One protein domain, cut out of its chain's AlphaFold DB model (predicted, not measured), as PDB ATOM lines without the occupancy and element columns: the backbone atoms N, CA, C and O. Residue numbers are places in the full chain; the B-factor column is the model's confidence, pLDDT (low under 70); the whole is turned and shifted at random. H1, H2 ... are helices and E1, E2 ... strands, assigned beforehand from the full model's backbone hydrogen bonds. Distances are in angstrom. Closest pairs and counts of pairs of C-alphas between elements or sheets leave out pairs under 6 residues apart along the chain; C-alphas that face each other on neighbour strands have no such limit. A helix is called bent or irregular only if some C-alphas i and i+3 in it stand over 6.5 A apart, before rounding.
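What this domain is: This is residues 8 to 111 of the 111 residues of an uncharacterized protein of Flavobacterium xueshanense (UniProt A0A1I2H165). A two-stranded hairpin, E1 and E2, forms the far part of an arm that reaches away from a body of five helices, and residues 101 to 106 at its turn stick out. In the body H2 and H3 lie side by side as a helical hairpin, H5 crosses H1 and H3, and H4 packs on H3. The printed part has 104 residues, with the named elements in the order H1 H2 H3 H4 H5 E1 E2; the class is mostly helix, and the sheet E1 - E2 is antiparallel. The whole is loose, with a radius of gyration of the C-alphas of 16.0 A and spans of 48 by 35 by 27 A, the arm making the length.

Where its parts are: Find C-alpha 97 at (166.911, 205.853, 258.353), where E1 begins; it runs 16.0 A through residues 97 to 102. E2, residues 105 to 110, runs 16.9 A and ends at C-alpha 110, (163.843, 207.489, 255.087). The longest helix is H5, residues 66 to 81, 21.9 A long. H3, residues 29 to 39, is 15.4 A long. The shorter helices are H1, residues 8 to 16, beginning at C-alpha 8, (184.708, 194.567, 267.961); H2, residues 18 to 24; and H4, residues 55 to 62. H3 is irregular, C-alphas 30 and 33 being 7.1 A apart, and H2 only just so, with C-alphas 19 and 22 6.7 A apart.

How they stand to each other: E1 and E2 are an antiparallel hairpin at 162 degrees; look for N 98 and O 109 at 2.9 A and N 107 and O 100 at 2.8 A, both within hydrogen-bond range. E2 is apart from H1, H2, H3, H4 and H5. In the body H5 touches H1 with residues 73 to 77 alone, the same way at a steep tilt of 53 degrees; the closest C-alphas, of Ile 10 and His 77, are 6.6 A apart. H2 and H3 form a helical hairpin and touch at a shallow tilt of 18 degrees, with the C-alphas of Lys 18 and Ile 39 closest at 6.1 A. H3 touches H4 at a steep tilt of 67 degrees, opposite ways, with the C-alphas of Val 33 and Thr 62 closest at 5.9 A. The helix packing is mostly crossed, but only just, 1 of these 3 pairs being at a shallow tilt. Each O i to N i+4 pair is within hydrogen-bond range in H1, H4 and H5; H3 has 5 of 7, and H2 has 1 of 3 beside 3 of 4 O i to N i+3 pairs.

The domain as a whole: The C-alphas farthest apart are those of Gly 63 and Tyr 103, at 49.0 A. The long links are residues 40 to 54, from H3 to H4, and residues 82 to 96, from H5 to E1. The printed part has no cut and ends at Ile 111, the chain's last residue. Its mean pLDDT is 90.9, and no printed residue is under 70.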
ATOM      1  N   LYS A   8     185.142 194.916 269.315       92.25
ATOM      2  CA  LYS A   8     184.708 194.567 267.961       92.25
ATOM      3  C   LYS A   8     183.772 195.637 267.393       92.25
ATOM      4  O   LYS A   8     183.947 196.030 266.249       92.25
ATOM      5  N   GLN A   9     182.811 196.101 268.192       93.88
ATOM      6  CA  GLN A   9     181.878 197.138 267.764       93.88
ATOM      7  C   GLN A   9     182.601 198.461 267.506       93.88
ATOM      8  O   GLN A   9     182.400 199.036 266.451       93.88
ATOM      9  N   ILE A  10     183.527 198.868 268.384       95.38
ATOM     10  CA  ILE A  10     184.325 200.093 268.191       95.38
ATOM     11  C   ILE A  10     185.078 200.066 266.856       95.38
ATOM     12  O   ILE A  10     185.090 201.053 266.128       95.38
ATOM     13  N   VAL A  11     185.701 198.932 266.523       95.00
ATOM     14  CA  VAL A  11     186.410 198.764 265.247       95.00
ATOM     15  C   VAL A  11     185.453 198.902 264.063       95.00
ATOM     16  O   VAL A  11     185.786 199.579 263.096       95.00
ATOM     17  N   ILE A  12     184.264 198.298 264.143       93.88
ATOM     18  CA  ILE A  12     183.237 198.419 263.101       93.88
ATOM     19  C   ILE A  12     182.786 199.877 262.965       93.88
ATOM     20  O   ILE A  12     182.796 200.408 261.857       93.88
ATOM     21  N   ASP A  13     182.459 200.544 264.072       94.44
ATOM     22  CA  ASP A  13     182.029 201.945 264.078       94.44
ATOM     23  C   ASP A  13     183.081 202.828 263.399       94.44
ATOM     24  O   ASP A  13     182.762 203.617 262.515       94.44
ATOM     25  N   PHE A  14     184.356 202.628 263.741       95.75
ATOM     26  CA  PHE A  14     185.481 203.335 263.136       95.75
ATOM     27  C   PHE A  14     185.650 203.068 261.643       95.75
ATOM     28  O   PHE A  14     186.008 203.988 260.912       95.75
ATOM     29  N   ILE A  15     185.359 201.860 261.165       94.69
ATOM     30  CA  ILE A  15     185.371 201.552 259.730       94.69
ATOM     31  C   ILE A  15     184.295 202.353 258.991       94.69
ATOM     32  O   ILE A  15     184.578 202.897 257.924       94.69
ATOM     33  N   TYR A  16     183.101 202.492 259.574       92.31
ATOM     34  CA  TYR A  16     182.020 203.299 258.995       92.31
ATOM     35  C   TYR A  16     182.333 204.797 258.942       92.31
ATOM     36  O   TYR A  16     181.810 205.497 258.078       92.31
ATOM     37  N   ILE A  17     183.198 205.298 259.828       93.50
ATOM     38  CA  ILE A  17     183.595 206.716 259.866       93.50
ATOM     39  C   ILE A  17     185.048 206.953 259.423       93.50
ATOM     40  O   ILE A  17     185.594 208.033 259.667       93.50
ATOM     41  N   LYS A  18     185.691 205.969 258.775       91.81
ATOM     42  CA  LYS A  18     187.143 205.966 258.500       91.81
ATOM     43  C   LYS A  18     187.637 207.210 257.761       91.81
ATOM     44  O   LYS A  18     188.712 207.713 258.067       91.81
ATOM     45  N   GLU A  19     186.823 207.746 256.853       88.69
ATOM     46  CA  GLU A  19     187.144 208.944 256.067       88.69
ATOM     47  C   GLU A  19     187.310 210.200 256.933       88.69
ATOM     48  O   GLU A  19     188.088 211.089 256.599       88.69
ATOM     49  N   GLN A  20     186.605 210.267 258.064       93.31
ATOM     50  CA  GLN A  20     186.659 211.408 258.977       93.31
ATOM     51  C   GLN A  20     187.669 211.207 260.109       93.31
ATOM     52  O   GLN A  20     188.151 212.188 260.671       93.31
ATOM     53  N   LEU A  21     188.030 209.961 260.443       93.81
ATOM     54  CA  LEU A  21     188.951 209.668 261.548       93.81
ATOM     55  C   LEU A  21     190.303 210.372 261.398       93.81
ATOM     56  O   LEU A  21     190.809 210.924 262.373       93.81
ATOM     57  N   ALA A  22     190.869 210.385 260.189       91.44
ATOM     58  CA  ALA A  22     192.149 211.040 259.932       91.44
ATOM     59  C   ALA A  22     192.106 212.540 260.265       91.44
ATOM     60  O   ALA A  22     193.023 213.055 260.902       91.44
ATOM     61  N   GLU A  23     191.020 213.226 259.905       92.69
ATOM     62  CA  GLU A  23     190.849 214.652 260.193       92.69
ATOM     63  C   GLU A  23     190.572 214.895 261.682       92.69
ATOM     64  O   GLU A  23     191.198 215.762 262.300       92.69
ATOM     65  N   LEU A  24     189.695 214.086 262.287       95.06
ATOM     66  CA  LEU A  24     189.332 214.191 263.702       95.06
ATOM     67  C   LEU A  24     190.542 214.053 264.633       95.06
ATOM     68  O   LEU A  24     190.607 214.737 265.656       95.06
ATOM     69  N   PHE A  25     191.504 213.199 264.284       95.19
ATOM     70  CA  PHE A  25     192.664 212.867 265.118       95.19
ATOM     71  C   PHE A  25     194.001 213.327 264.511       95.19
ATOM     72  O   PHE A  25     195.069 212.875 264.932       95.19
ATOM     73  N   LYS A  26     193.986 214.264 263.555       93.56
ATOM     74  CA  LYS A  26     195.191 214.697 262.819       93.56
ATOM     75  C   LYS A  26     196.360 215.142 263.707       93.56
ATOM     76  O   LYS A  26     197.516 214.891 263.380       93.56
ATOM     77  N   ASN A  27     196.067 215.746 264.860       94.25
ATOM     78  CA  ASN A  27     197.075 216.259 265.794       94.25
ATOM     79  C   ASN A  27     197.542 215.218 266.829       94.25
ATOM     80  O   ASN A  27     198.489 215.464 267.574       94.25
ATOM     81  N   GLU A  28     196.899 214.053 266.890       94.69
ATOM     82  CA  GLU A  28     197.078 213.070 267.955       94.69
ATOM     83  C   GLU A  28     197.806 211.832 267.422       94.69
ATOM     84  O   GLU A  28     197.219 210.784 267.151       94.69
ATOM     85  N   LYS A  29     199.135 211.959 267.306       93.69
ATOM     86  CA  LYS A  29     200.030 210.958 266.691       93.69
ATOM     87  C   LYS A  29     199.870 209.534 267.222       93.69
ATOM     88  O   LYS A  29     200.100 208.576 266.495       93.69
ATOM     89  N   GLN A  30     199.476 209.386 268.485       94.25
ATOM     90  CA  GLN A  30     199.269 208.082 269.115       94.25
ATOM     91  C   GLN A  30     198.157 207.249 268.458       94.25
ATOM     92  O   GLN A  30     198.162 206.028 268.592       94.25
ATOM     93  N   TYR A  31     197.228 207.890 267.744       95.94
ATOM     94  CA  TYR A  31     196.130 207.212 267.059       95.94
ATOM     95  C   TYR A  31     196.422 206.931 265.583       95.94
ATOM     96  O   TYR A  31     195.739 206.100 264.989       95.94
ATOM     97  N   HIS A  32     197.443 207.567 264.995       95.06
ATOM     98  CA  HIS A  32     197.732 207.473 263.556       95.06
ATOM     99  C   HIS A  32     197.938 206.033 263.101       95.06
ATOM    100  O   HIS A  32     197.288 205.615 262.160       95.06
ATOM    101  N   VAL A  33     198.703 205.230 263.843       94.75
ATOM    102  CA  VAL A  33     198.965 203.827 263.470       94.75
ATOM    103  C   VAL A  33     197.672 202.995 263.384       94.75
ATOM    104  O   VAL A  33     197.547 202.115 262.536       94.75
ATOM    105  N   ILE A  34     196.685 203.284 264.239       95.69
ATOM    106  CA  ILE A  34     195.374 202.613 264.215       95.69
ATOM    107  C   ILE A  34     194.550 203.117 263.026       95.69
ATOM    108  O   ILE A  34     193.931 202.324 262.322       95.69
ATOM    109  N   ILE A  35     194.540 204.430 262.797       95.62
ATOM    110  CA  ILE A  35     193.788 205.065 261.709       95.62
ATOM    111  C   ILE A  35     194.322 204.616 260.345       95.62
ATOM    112  O   ILE A  35     193.537 204.221 259.486       95.62
ATOM    113  N   ASP A  36     195.642 204.592 260.178       94.75
ATOM    114  CA  ASP A  36     196.319 204.146 258.962       94.75
ATOM    115  C   ASP A  36     195.926 202.705 258.622       94.75
ATOM    116  O   ASP A  36     195.585 202.410 257.478       94.75
ATOM    117  N   PHE A  37     195.879 201.817 259.623       94.94
ATOM    118  CA  PHE A  37     195.393 200.449 259.436       94.94
ATOM    119  C   PHE A  37     193.941 200.409 258.940       94.94
ATOM    120  O   PHE A  37     193.627 199.675 258.003       94.94
ATOM    121  N   LEU A  38     193.048 201.190 259.556       94.06
ATOM    122  CA  LEU A  38     191.617 201.188 259.232       94.06
ATOM    123  C   LEU A  38     191.323 201.761 257.838       94.06
ATOM    124  O   LEU A  38     190.349 201.351 257.205       94.06
ATOM    125  N   ILE A  39     192.153 202.690 257.358       92.25
ATOM    126  CA  ILE A  39     192.026 203.308 256.030       92.25
ATOM    127  C   ILE A  39     192.709 202.461 254.946       92.25
ATOM    128  O   ILE A  39     192.295 202.507 253.788       92.25
ATOM    129  N   ALA A  40     193.711 201.646 255.298       91.12
ATOM    130  CA  ALA A  40     194.512 200.880 254.340       91.12
ATOM    131  C   ALA A  40     193.713 199.882 253.484       91.12
ATOM    132  O   ALA A  40     194.191 199.466 252.427       91.12
ATOM    133  N   LYS A  41     192.526 199.462 253.933       89.75
ATOM    134  CA  LYS A  41     191.660 198.538 253.197       89.75
ATOM    135  C   LYS A  41     190.244 199.072 253.083       89.75
ATOM    136  O   LYS A  41     189.707 199.710 253.990       89.75
ATOM    137  N   ASP A  42     189.604 198.738 251.968       90.00
ATOM    138  CA  ASP A  42     188.205 199.066 251.769       90.00
ATOM    139  C   ASP A  42     187.272 197.995 252.342       90.00
ATOM    140  O   ASP A  42     186.767 197.138 251.630       90.00
ATOM    141  N   TYR A  43     187.073 198.037 253.661       89.75
ATOM    142  CA  TYR A  43     186.233 197.079 254.392       89.75
ATOM    143  C   TYR A  43     184.728 197.152 254.078       89.75
ATOM    144  O   TYR A  43     183.984 196.301 254.545       89.75
ATOM    145  N   LEU A  44     184.278 198.177 253.351       87.94
ATOM    146  CA  LEU A  44     182.867 198.404 253.015       87.94
ATOM    147  C   LEU A  44     182.604 198.186 251.517       87.94
ATOM    148  O   LEU A  44     181.623 198.686 250.978       87.94
ATOM    149  N   ASN A  45     183.513 197.488 250.835       87.81
ATOM    150  CA  ASN A  45     183.365 197.165 249.428       87.81
ATOM    151  C   ASN A  45     182.387 195.991 249.258       87.81
ATOM    152  O   ASN A  45     182.755 194.841 249.505       87.81
ATOM    153  N   ASP A  46     181.164 196.298 248.819       80.06
ATOM    154  CA  ASP A  46     180.081 195.323 248.635       80.06
ATOM    155  C   ASP A  46     180.417 194.219 247.612       80.06
ATOM    156  O   ASP A  46     179.920 193.101 247.735       80.06
ATOM    157  N   ASP A  47     181.287 194.489 246.631       84.19
ATOM    158  CA  ASP A  47     181.681 193.497 245.617       84.19
ATOM    159  C   ASP A  47     182.659 192.451 246.175       84.19
ATOM    160  O   ASP A  47     182.735 191.325 245.675       84.19
ATOM    161  N   LEU A  48     183.443 192.827 247.190       81.62
ATOM    162  CA  LEU A  48     184.496 191.992 247.769       81.62
ATOM    163  C   LEU A  48     184.105 191.360 249.112       81.62
ATOM    164  O   LEU A  48     184.784 190.420 249.529       81.62
ATOM    165  N   ASP A  49     183.071 191.888 249.780       79.38
ATOM    166  CA  ASP A  49     182.595 191.512 251.126       79.38
ATOM    167  C   ASP A  49     183.738 191.106 252.085       79.38
ATOM    168  O   ASP A  49     183.786 189.983 252.611       79.38
ATOM    169  N   PRO A  50     184.757 191.971 252.262       84.94
ATOM    170  CA  PRO A  50     185.912 191.615 253.063       84.94
ATOM    171  C   PRO A  50     185.505 191.474 254.535       84.94
ATOM    172  O   PRO A  50     184.798 192.325 255.080       84.94
ATOM    173  N   PRO A  51     186.010 190.455 255.250       89.00
ATOM    174  CA  PRO A  51     185.694 190.308 256.658       89.00
ATOM    175  C   PRO A  51     186.225 191.504 257.454       89.00
ATOM    176  O   PRO A  51     187.379 191.918 257.293       89.00
ATOM    177  N   PHE A  52     185.405 192.013 258.376       90.62
ATOM    178  CA  PHE A  52     185.852 193.020 259.336       90.62
ATOM    179  C   PHE A  52     187.086 192.526 260.109       90.62
ATOM    180  O   PHE A  52     187.119 191.364 260.543       90.62
ATOM    181  N   PRO A  53     188.083 193.399 260.332       92.81
ATOM    182  CA  PRO A  53     189.307 193.021 261.008       92.81
ATOM    183  C   PRO A  53     189.016 192.679 262.468       92.81
ATOM    184  O   PRO A  53     188.207 193.315 263.156       92.81
ATOM    185  N   LYS A  54     189.704 191.661 262.967       92.62
ATOM    186  CA  LYS A  54     189.721 191.326 264.388       92.62
ATOM    187  C   LYS A  54     190.699 192.250 265.100       92.62
ATOM    188  O   LYS A  54     191.673 192.726 264.530       92.62
ATOM    189  N   VAL A  55     190.505 192.413 266.408       91.56
ATOM    190  CA  VAL A  55     191.433 193.175 267.262       91.56
ATOM    191  C   VAL A  55     192.867 192.635 267.162       91.56
ATOM    192  O   VAL A  55     193.807 193.417 267.193       91.56
ATOM    193  N   LYS A  56     193.033 191.316 266.984       92.06
ATOM    194  CA  LYS A  56     194.347 190.691 266.767       92.06
ATOM    195  C   LYS A  56     195.022 191.148 265.475       92.06
ATOM    196  O   LYS A  56     196.216 191.397 265.493       92.06
ATOM    197  N   ASP A  57     194.262 191.318 264.396       93.44
ATOM    198  CA  ASP A  57     194.811 191.747 263.105       93.44
ATOM    199  C   ASP A  57     195.368 193.177 263.217       93.44
ATOM    200  O   ASP A  57     196.426 193.492 262.677       93.44
ATOM    201  N   ILE A  58     194.683 194.029 263.990       93.94
ATOM    202  CA  ILE A  58     195.146 195.384 264.321       93.94
ATOM    203  C   ILE A  58     196.393 195.311 265.210       93.94
ATOM    204  O   ILE A  58     197.347 196.054 265.001       93.94
ATOM    205  N   GLU A  59     196.408 194.424 266.203       94.69
ATOM    206  CA  GLU A  59     197.557 194.233 267.090       94.69
ATOM    207  C   GLU A  59     198.825 193.872 266.306       94.69
ATOM    208  O   GLU A  59     199.858 194.525 266.452       94.69
ATOM    209  N   GLU A  60     198.715 192.885 265.416       94.50
ATOM    210  CA  GLU A  60     199.812 192.400 264.577       94.50
ATOM    211  C   GLU A  60     200.302 193.473 263.598       94.50
ATOM    212  O   GLU A  60     201.509 193.644 263.431       94.50
ATOM    213  N   ALA A  61     199.387 194.231 262.989       94.06
ATOM    214  CA  ALA A  61     199.746 195.262 262.018       94.06
ATOM    215  C   ALA A  61     200.324 196.536 262.655       94.06
ATOM    216  O   ALA A  61     201.196 197.178 262.074       94.06
ATOM    217  N   THR A  62     199.833 196.923 263.835       93.06
ATOM    218  CA  THR A  62     200.255 198.161 264.516       93.06
ATOM    219  C   THR A  62     201.434 197.948 265.467       93.06
ATOM    220  O   THR A  62     202.068 198.917 265.884       93.06
ATOM    221  N   GLY A  63     201.719 196.701 265.858       93.81
ATOM    222  CA  GLY A  63     202.734 196.368 266.863       93.81
ATOM    223  C   GLY A  63     202.383 196.835 268.283       93.81
ATOM    224  O   GLY A  63     203.214 196.752 269.194       93.81
ATOM    225  N   LEU A  64     201.167 197.349 268.500       94.50
ATOM    226  CA  LEU A  64     200.693 197.782 269.810       94.50
ATOM    227  C   LEU A  64     200.377 196.563 270.672       94.50
ATOM    228  O   LEU A  64     199.767 195.618 270.207       94.50
ATOM    229  N   LYS A  65     200.701 196.597 271.966       94.62
ATOM    230  CA  LYS A  65     200.248 195.548 272.897       94.62
ATOM    231  C   LYS A  65     198.726 195.599 273.059       94.62
ATOM    232  O   LYS A  65     198.183 196.700 273.196       94.62
ATOM    233  N   THR A  66     198.062 194.445 273.199       91.94
ATOM    234  CA  THR A  66     196.596 194.341 273.393       91.94
ATOM    235  C   THR A  66     196.020 195.368 274.379       91.94
ATOM    236  O   THR A  66     195.013 196.016 274.098       91.94
ATOM    237  N   HIS A  67     196.647 195.540 275.550       93.06
ATOM    238  CA  HIS A  67     196.176 196.480 276.576       93.06
ATOM    239  C   HIS A  67     196.223 197.940 276.097       93.06
ATOM    240  O   HIS A  67     195.280 198.698 276.322       93.06
ATOM    241  N   THR A  68     197.308 198.329 275.424       94.88
ATOM    242  CA  THR A  68     197.478 199.678 274.871       94.88
ATOM    243  C   THR A  68     196.479 199.925 273.749       94.88
ATOM    244  O   THR A  68     195.790 200.940 273.775       94.88
ATOM    245  N   LEU A  69     196.329 198.972 272.825       95.56
ATOM    246  CA  LEU A  69     195.354 199.057 271.739       95.56
ATOM    247  C   LEU A  69     193.929 199.222 272.283       95.56
ATOM    248  O   LEU A  69     193.207 200.129 271.878       95.56
ATOM    249  N   ARG A  70     193.545 198.395 273.262       94.62
ATOM    250  CA  ARG A  70     192.241 198.485 273.930       94.62
ATOM    251  C   ARG A  70     192.001 199.867 274.531       94.62
ATOM    252  O   ARG A  70     190.912 200.408 274.368       94.62
ATOM    253  N   LYS A  71     192.995 200.416 275.232       95.31
ATOM    254  CA  LYS A  71     192.905 201.744 275.842       95.31
ATOM    255  C   LYS A  71     192.710 202.829 274.777       95.31
ATOM    256  O   LYS A  71     191.776 203.612 274.900       95.31
ATOM    257  N   LEU A  72     193.527 202.825 273.723       96.38
ATOM    258  CA  LEU A  72     193.452 203.820 272.649       96.38
ATOM    259  C   LEU A  72     192.108 203.770 271.911       96.38
ATOM    260  O   LEU A  72     191.492 204.811 271.709       96.38
ATOM    261  N   LEU A  73     191.615 202.573 271.576       95.62
ATOM    262  CA  LEU A  73     190.311 202.403 270.922       95.62
ATOM    263  C   LEU A  73     189.162 202.950 271.780       95.62
ATOM    264  O   LEU A  73     188.283 203.636 271.266       95.62
ATOM    265  N   LEU A  74     189.175 202.672 273.088       95.19
ATOM    266  CA  LEU A  74     188.159 203.178 274.013       95.19
ATOM    267  C   LEU A  74     188.222 204.701 274.154       95.19
ATOM    268  O   LEU A  74     187.180 205.350 274.141       95.19
ATOM    269  N   GLU A  75     189.421 205.271 274.261       94.94
ATOM    270  CA  GLU A  75     189.607 206.723 274.339       94.94
ATOM    271  C   GLU A  75     189.117 207.428 273.073       94.94
ATOM    272  O   GLU A  75     188.377 208.404 273.174       94.94
ATOM    273  N   MET A  76     189.479 206.924 271.889       95.31
ATOM    274  CA  MET A  76     188.984 207.465 270.621       95.31
ATOM    275  C   MET A  76     187.456 207.388 270.555       95.31
ATOM    276  O   MET A  76     186.802 208.359 270.180       95.31
ATOM    277  N   HIS A  77     186.880 206.249 270.949       95.12
ATOM    278  CA  HIS A  77     185.438 206.034 270.884       95.12
ATOM    279  C   HIS A  77     184.696 206.984 271.828       95.12
ATOM    280  O   HIS A  77     183.699 207.585 271.433       95.12
ATOM    281  N   GLU A  78     185.193 207.173 273.050       93.19
ATOM    282  CA  GLU A  78     184.604 208.112 274.009       93.19
ATOM    283  C   GLU A  78     184.711 209.568 273.531       93.19
ATOM    284  O   GLU A  78     183.784 210.349 273.719       93.19
ATOM    285  N   GLN A  79     185.794 209.950 272.848       94.38
ATOM    286  CA  GLN A  79     185.929 211.315 272.326       94.38
ATOM    287  C   GLN A  79     184.913 211.655 271.225       94.38
ATOM    288  O   GLN A  79     184.558 212.829 271.094       94.38
ATOM    289  N   ILE A  80     184.449 210.659 270.462       94.56
ATOM    290  CA  ILE A  80     183.493 210.833 269.352       94.56
ATOM    291  C   ILE A  80     182.045 210.597 269.811       94.56
ATOM    292  O   ILE A  80     181.160 211.402 269.526       94.56
ATOM    293  N   PHE A  81     181.803 209.489 270.517       91.44
ATOM    294  CA  PHE A  81     180.468 208.978 270.858       91.44
ATOM    295  C   PHE A  81     180.126 209.089 272.351       91.44
ATOM    296  O   PHE A  81     179.026 208.711 272.770       91.44
ATOM    297  N   GLY A  82     181.065 209.564 273.172       88.12
ATOM    298  CA  GLY A  82     180.848 209.810 274.592       88.12
ATOM    299  C   GLY A  82     179.805 210.894 274.840       88.12
ATOM    300  O   GLY A  82     179.511 211.721 273.981       88.12
ATOM    301  N   PHE A  83     179.230 210.911 276.042       81.75
ATOM    302  CA  PHE A  83     178.176 211.880 276.382       81.75
ATOM    303  C   PHE A  83     178.670 213.336 276.340       81.75
ATOM    304  O   PHE A  83     177.916 214.235 275.989       81.75
ATOM    305  N   ALA A  84     179.934 213.552 276.704       80.25
ATOM    306  CA  ALA A  84     180.606 214.846 276.661       80.25
ATOM    307  C   ALA A  84     181.523 214.974 275.431       80.25
ATOM    308  O   ALA A  84     182.563 215.626 275.526       80.25
ATOM    309  N   ASN A  85     181.201 214.277 274.333       78.69
ATOM    310  CA  ASN A  85     182.044 214.180 273.145       78.69
ATOM    311  C   ASN A  85     182.666 215.528 272.753       78.69
ATOM    312  O   ASN A  85     181.998 216.547 272.596       78.69
ATOM    313  N   VAL A  86     183.986 215.509 272.595       87.88
ATOM    314  CA  VAL A  86     184.805 216.681 272.249       87.88
ATOM    315  C   VAL A  86     185.122 216.737 270.757       87.88
ATOM    316  O   VAL A  86     185.618 217.751 270.270       87.88
ATOM    317  N   LYS A  87     184.839 215.654 270.026       90.75
ATOM    318  CA  LYS A  87     185.002 215.553 268.578       90.75
ATOM    319  C   LYS A  87     183.643 215.282 267.939       90.75
ATOM    320  O   LYS A  87     182.905 214.409 268.390       90.75
ATOM    321  N   SER A  88     183.321 216.026 266.886       89.12
ATOM    322  CA  SER A  88     182.037 215.933 266.186       89.12
ATOM    323  C   SER A  88     182.244 215.437 264.764       89.12
ATOM    324  O   SER A  88     183.095 215.957 264.048       89.12
ATOM    325  N   LEU A  89     181.454 214.443 264.366       90.56
ATOM    326  CA  LEU A  89     181.383 213.984 262.983       90.56
ATOM    327  C   LEU A  89     180.618 215.009 262.140       90.56
ATOM    328  O   LEU A  89     179.609 215.552 262.597       90.56
ATOM    329  N   ASP A  90     181.077 215.233 260.914       89.69
ATOM    330  CA  ASP A  90     180.454 216.127 259.942       89.69
ATOM    331  C   ASP A  90     180.165 215.374 258.638       89.69
ATOM    332  O   ASP A  90     181.066 214.965 257.903       89.69
ATOM    333  N   PHE A  91     178.879 215.173 258.350       87.50
ATOM    334  CA  PHE A  91     178.414 214.456 257.167       87.50
ATOM    335  C   PHE A  91     177.776 215.440 256.185       87.50
ATOM    336  O   PHE A  91     176.686 215.955 256.417       87.50
ATOM    337  N   LYS A  92     178.430 215.667 255.040       85.00
ATOM    338  CA  LYS A  92     177.960 216.633 254.025       85.00
ATOM    339  C   LYS A  92     176.699 216.192 253.279       85.00
ATOM    340  O   LYS A  92     175.975 217.025 252.743       85.00
ATOM    341  N   LYS A  93     176.470 214.883 253.182       84.88
ATOM    342  CA  LYS A  93     175.291 214.274 252.559       84.88
ATOM    343  C   LYS A  93     174.740 213.264 253.546       84.88
ATOM    344  O   LYS A  93     175.437 212.310 253.879       84.88
ATOM    345  N   VAL A  94     173.525 213.496 254.023       82.62
ATOM    346  CA  VAL A  94     172.907 212.673 255.063       82.62
ATOM    347  C   VAL A  94     171.604 212.108 254.536       82.62
ATOM    348  O   VAL A  94     170.848 212.811 253.873       82.62
ATOM    349  N   LEU A  95     171.375 210.834 254.834       85.56
ATOM    350  CA  LEU A  95     170.115 210.143 254.630       85.56
ATOM    351  C   LEU A  95     169.744 209.510 255.969       85.56
ATOM    352  O   LEU A  95     170.514 208.703 256.504       85.56
ATOM    353  N   TYR A  96     168.608 209.893 256.539       82.88
ATOM    354  CA  TYR A  96     168.205 209.411 257.853       82.88
ATOM    355  C   TYR A  96     167.300 208.196 257.710       82.88
ATOM    356  O   TYR A  96     166.200 208.302 257.180       82.88
ATOM    357  N   HIS A  97     167.738 207.051 258.236       86.06
ATOM    358  CA  HIS A  97     166.911 205.853 258.353       86.06
ATOM    359  C   HIS A  97     166.406 205.713 259.783       86.06
ATOM    360  O   HIS A  97     167.173 205.427 260.705       86.06
ATOM    361  N   PHE A  98     165.103 205.871 259.970       86.81
ATOM    362  CA  PHE A  98     164.464 205.627 261.252       86.81
ATOM    363  C   PHE A  98     163.840 204.240 261.240       86.81
ATOM    364  O   PHE A  98     162.978 203.953 260.414       86.81
ATOM    365  N   ASN A  99     164.262 203.394 262.177       87.31
ATOM    366  CA  ASN A  99     163.684 202.073 262.387       87.31
ATOM    367  C   ASN A  99     162.904 202.089 263.701       87.31
ATOM    368  O   ASN A  99     163.496 202.184 264.777       87.31
ATOM    369  N   ILE A 100     161.578 202.019 263.615       89.25
ATOM    370  CA  ILE A 100     160.687 201.993 264.775       89.25
ATOM    371  C   ILE A 100     160.093 200.598 264.898       89.25
ATOM    372  O   ILE A 100     159.438 200.109 263.981       89.25
ATOM    373  N   HIS A 101     160.290 199.980 266.060       88.06
ATOM    374  CA  HIS A 101     159.614 198.743 266.420       88.06
ATOM    375  C   HIS A 101     158.509 199.043 267.438       88.06
ATOM    376  O   HIS A 101     158.785 199.555 268.524       88.06
ATOM    377  N   TYR A 102     157.257 198.753 267.087       88.81
ATOM    378  CA  TYR A 102     156.087 199.043 267.916       88.81
ATOM    379  C   TYR A 102     155.070 197.905 267.816       88.81
ATOM    380  O   TYR A 102     154.627 197.563 266.722       88.81
ATOM    381  N   TYR A 103     154.716 197.302 268.959       86.06
ATOM    382  CA  TYR A 103     153.776 196.171 269.059       86.06
ATOM    383  C   TYR A 103     154.030 195.055 268.026       86.06
ATOM    384  O   TYR A 103     153.129 194.620 267.316       86.06
ATOM    385  N   GLY A 104     155.284 194.607 267.909       88.31
ATOM    386  CA  GLY A 104     155.672 193.528 266.991       88.31
ATOM    387  C   GLY A 104     155.717 193.928 265.513       88.31
ATOM    388  O   GLY A 104     156.108 193.115 264.681       88.31
ATOM    389  N   SER A 105     155.363 195.170 265.181       87.75
ATOM    390  CA  SER A 105     155.499 195.725 263.835       87.75
ATOM    391  C   SER A 105     156.794 196.523 263.721       87.75
ATOM    392  O   SER A 105     157.156 197.266 264.635       87.75
ATOM    393  N   SER A 106     157.479 196.382 262.589       88.69
ATOM    394  CA  SER A 106     158.677 197.152 262.254       88.69
ATOM    395  C   SER A 106     158.355 198.121 261.125       88.69
ATOM    396  O   SER A 106     157.858 197.707 260.080       88.69
ATOM    397  N   PHE A 107     158.662 199.395 261.334       87.50
ATOM    398  CA  PHE A 107     158.496 200.454 260.348       87.50
ATOM    399  C   PHE A 107     159.851 201.085 260.055       87.50
ATOM    400  O   PHE A 107     160.591 201.419 260.983       87.50
ATOM    401  N   THR A 108     160.135 201.290 258.772       88.50
ATOM    402  CA  THR A 108     161.316 202.015 258.313       88.50
ATOM    403  C   THR A 108     160.864 203.199 257.477       88.50
ATOM    404  O   THR A 108     160.074 203.033 256.547       88.50
ATOM    405  N   PHE A 109     161.352 204.390 257.804       90.19
ATOM    406  CA  PHE A 109     161.165 205.577 256.976       90.19
ATOM    407  C   PHE A 109     162.497 206.281 256.762       90.19
ATOM    408  O   PHE A 109     163.356 206.310 257.648       90.19
ATOM    409  N   THR A 110     162.638 206.825 255.560       89.81
ATOM    410  CA  THR A 110     163.843 207.489 255.087       89.81
ATOM    411  C   THR A 110     163.524 208.955 254.828       89.81
ATOM    412  O   THR A 110     162.547 209.241 254.133       89.81
ATOM    413  N   ILE A 111     164.314 209.865 255.403       80.19
ATOM    414  CA  ILE A 111     164.188 211.324 255.230       80.19
ATOM    415  C   ILE A 111     165.526 211.892 254.766       80.19
ATOM    416  O   ILE A 111     166.568 211.461 255.318       80.19
TER     417      ILE A 111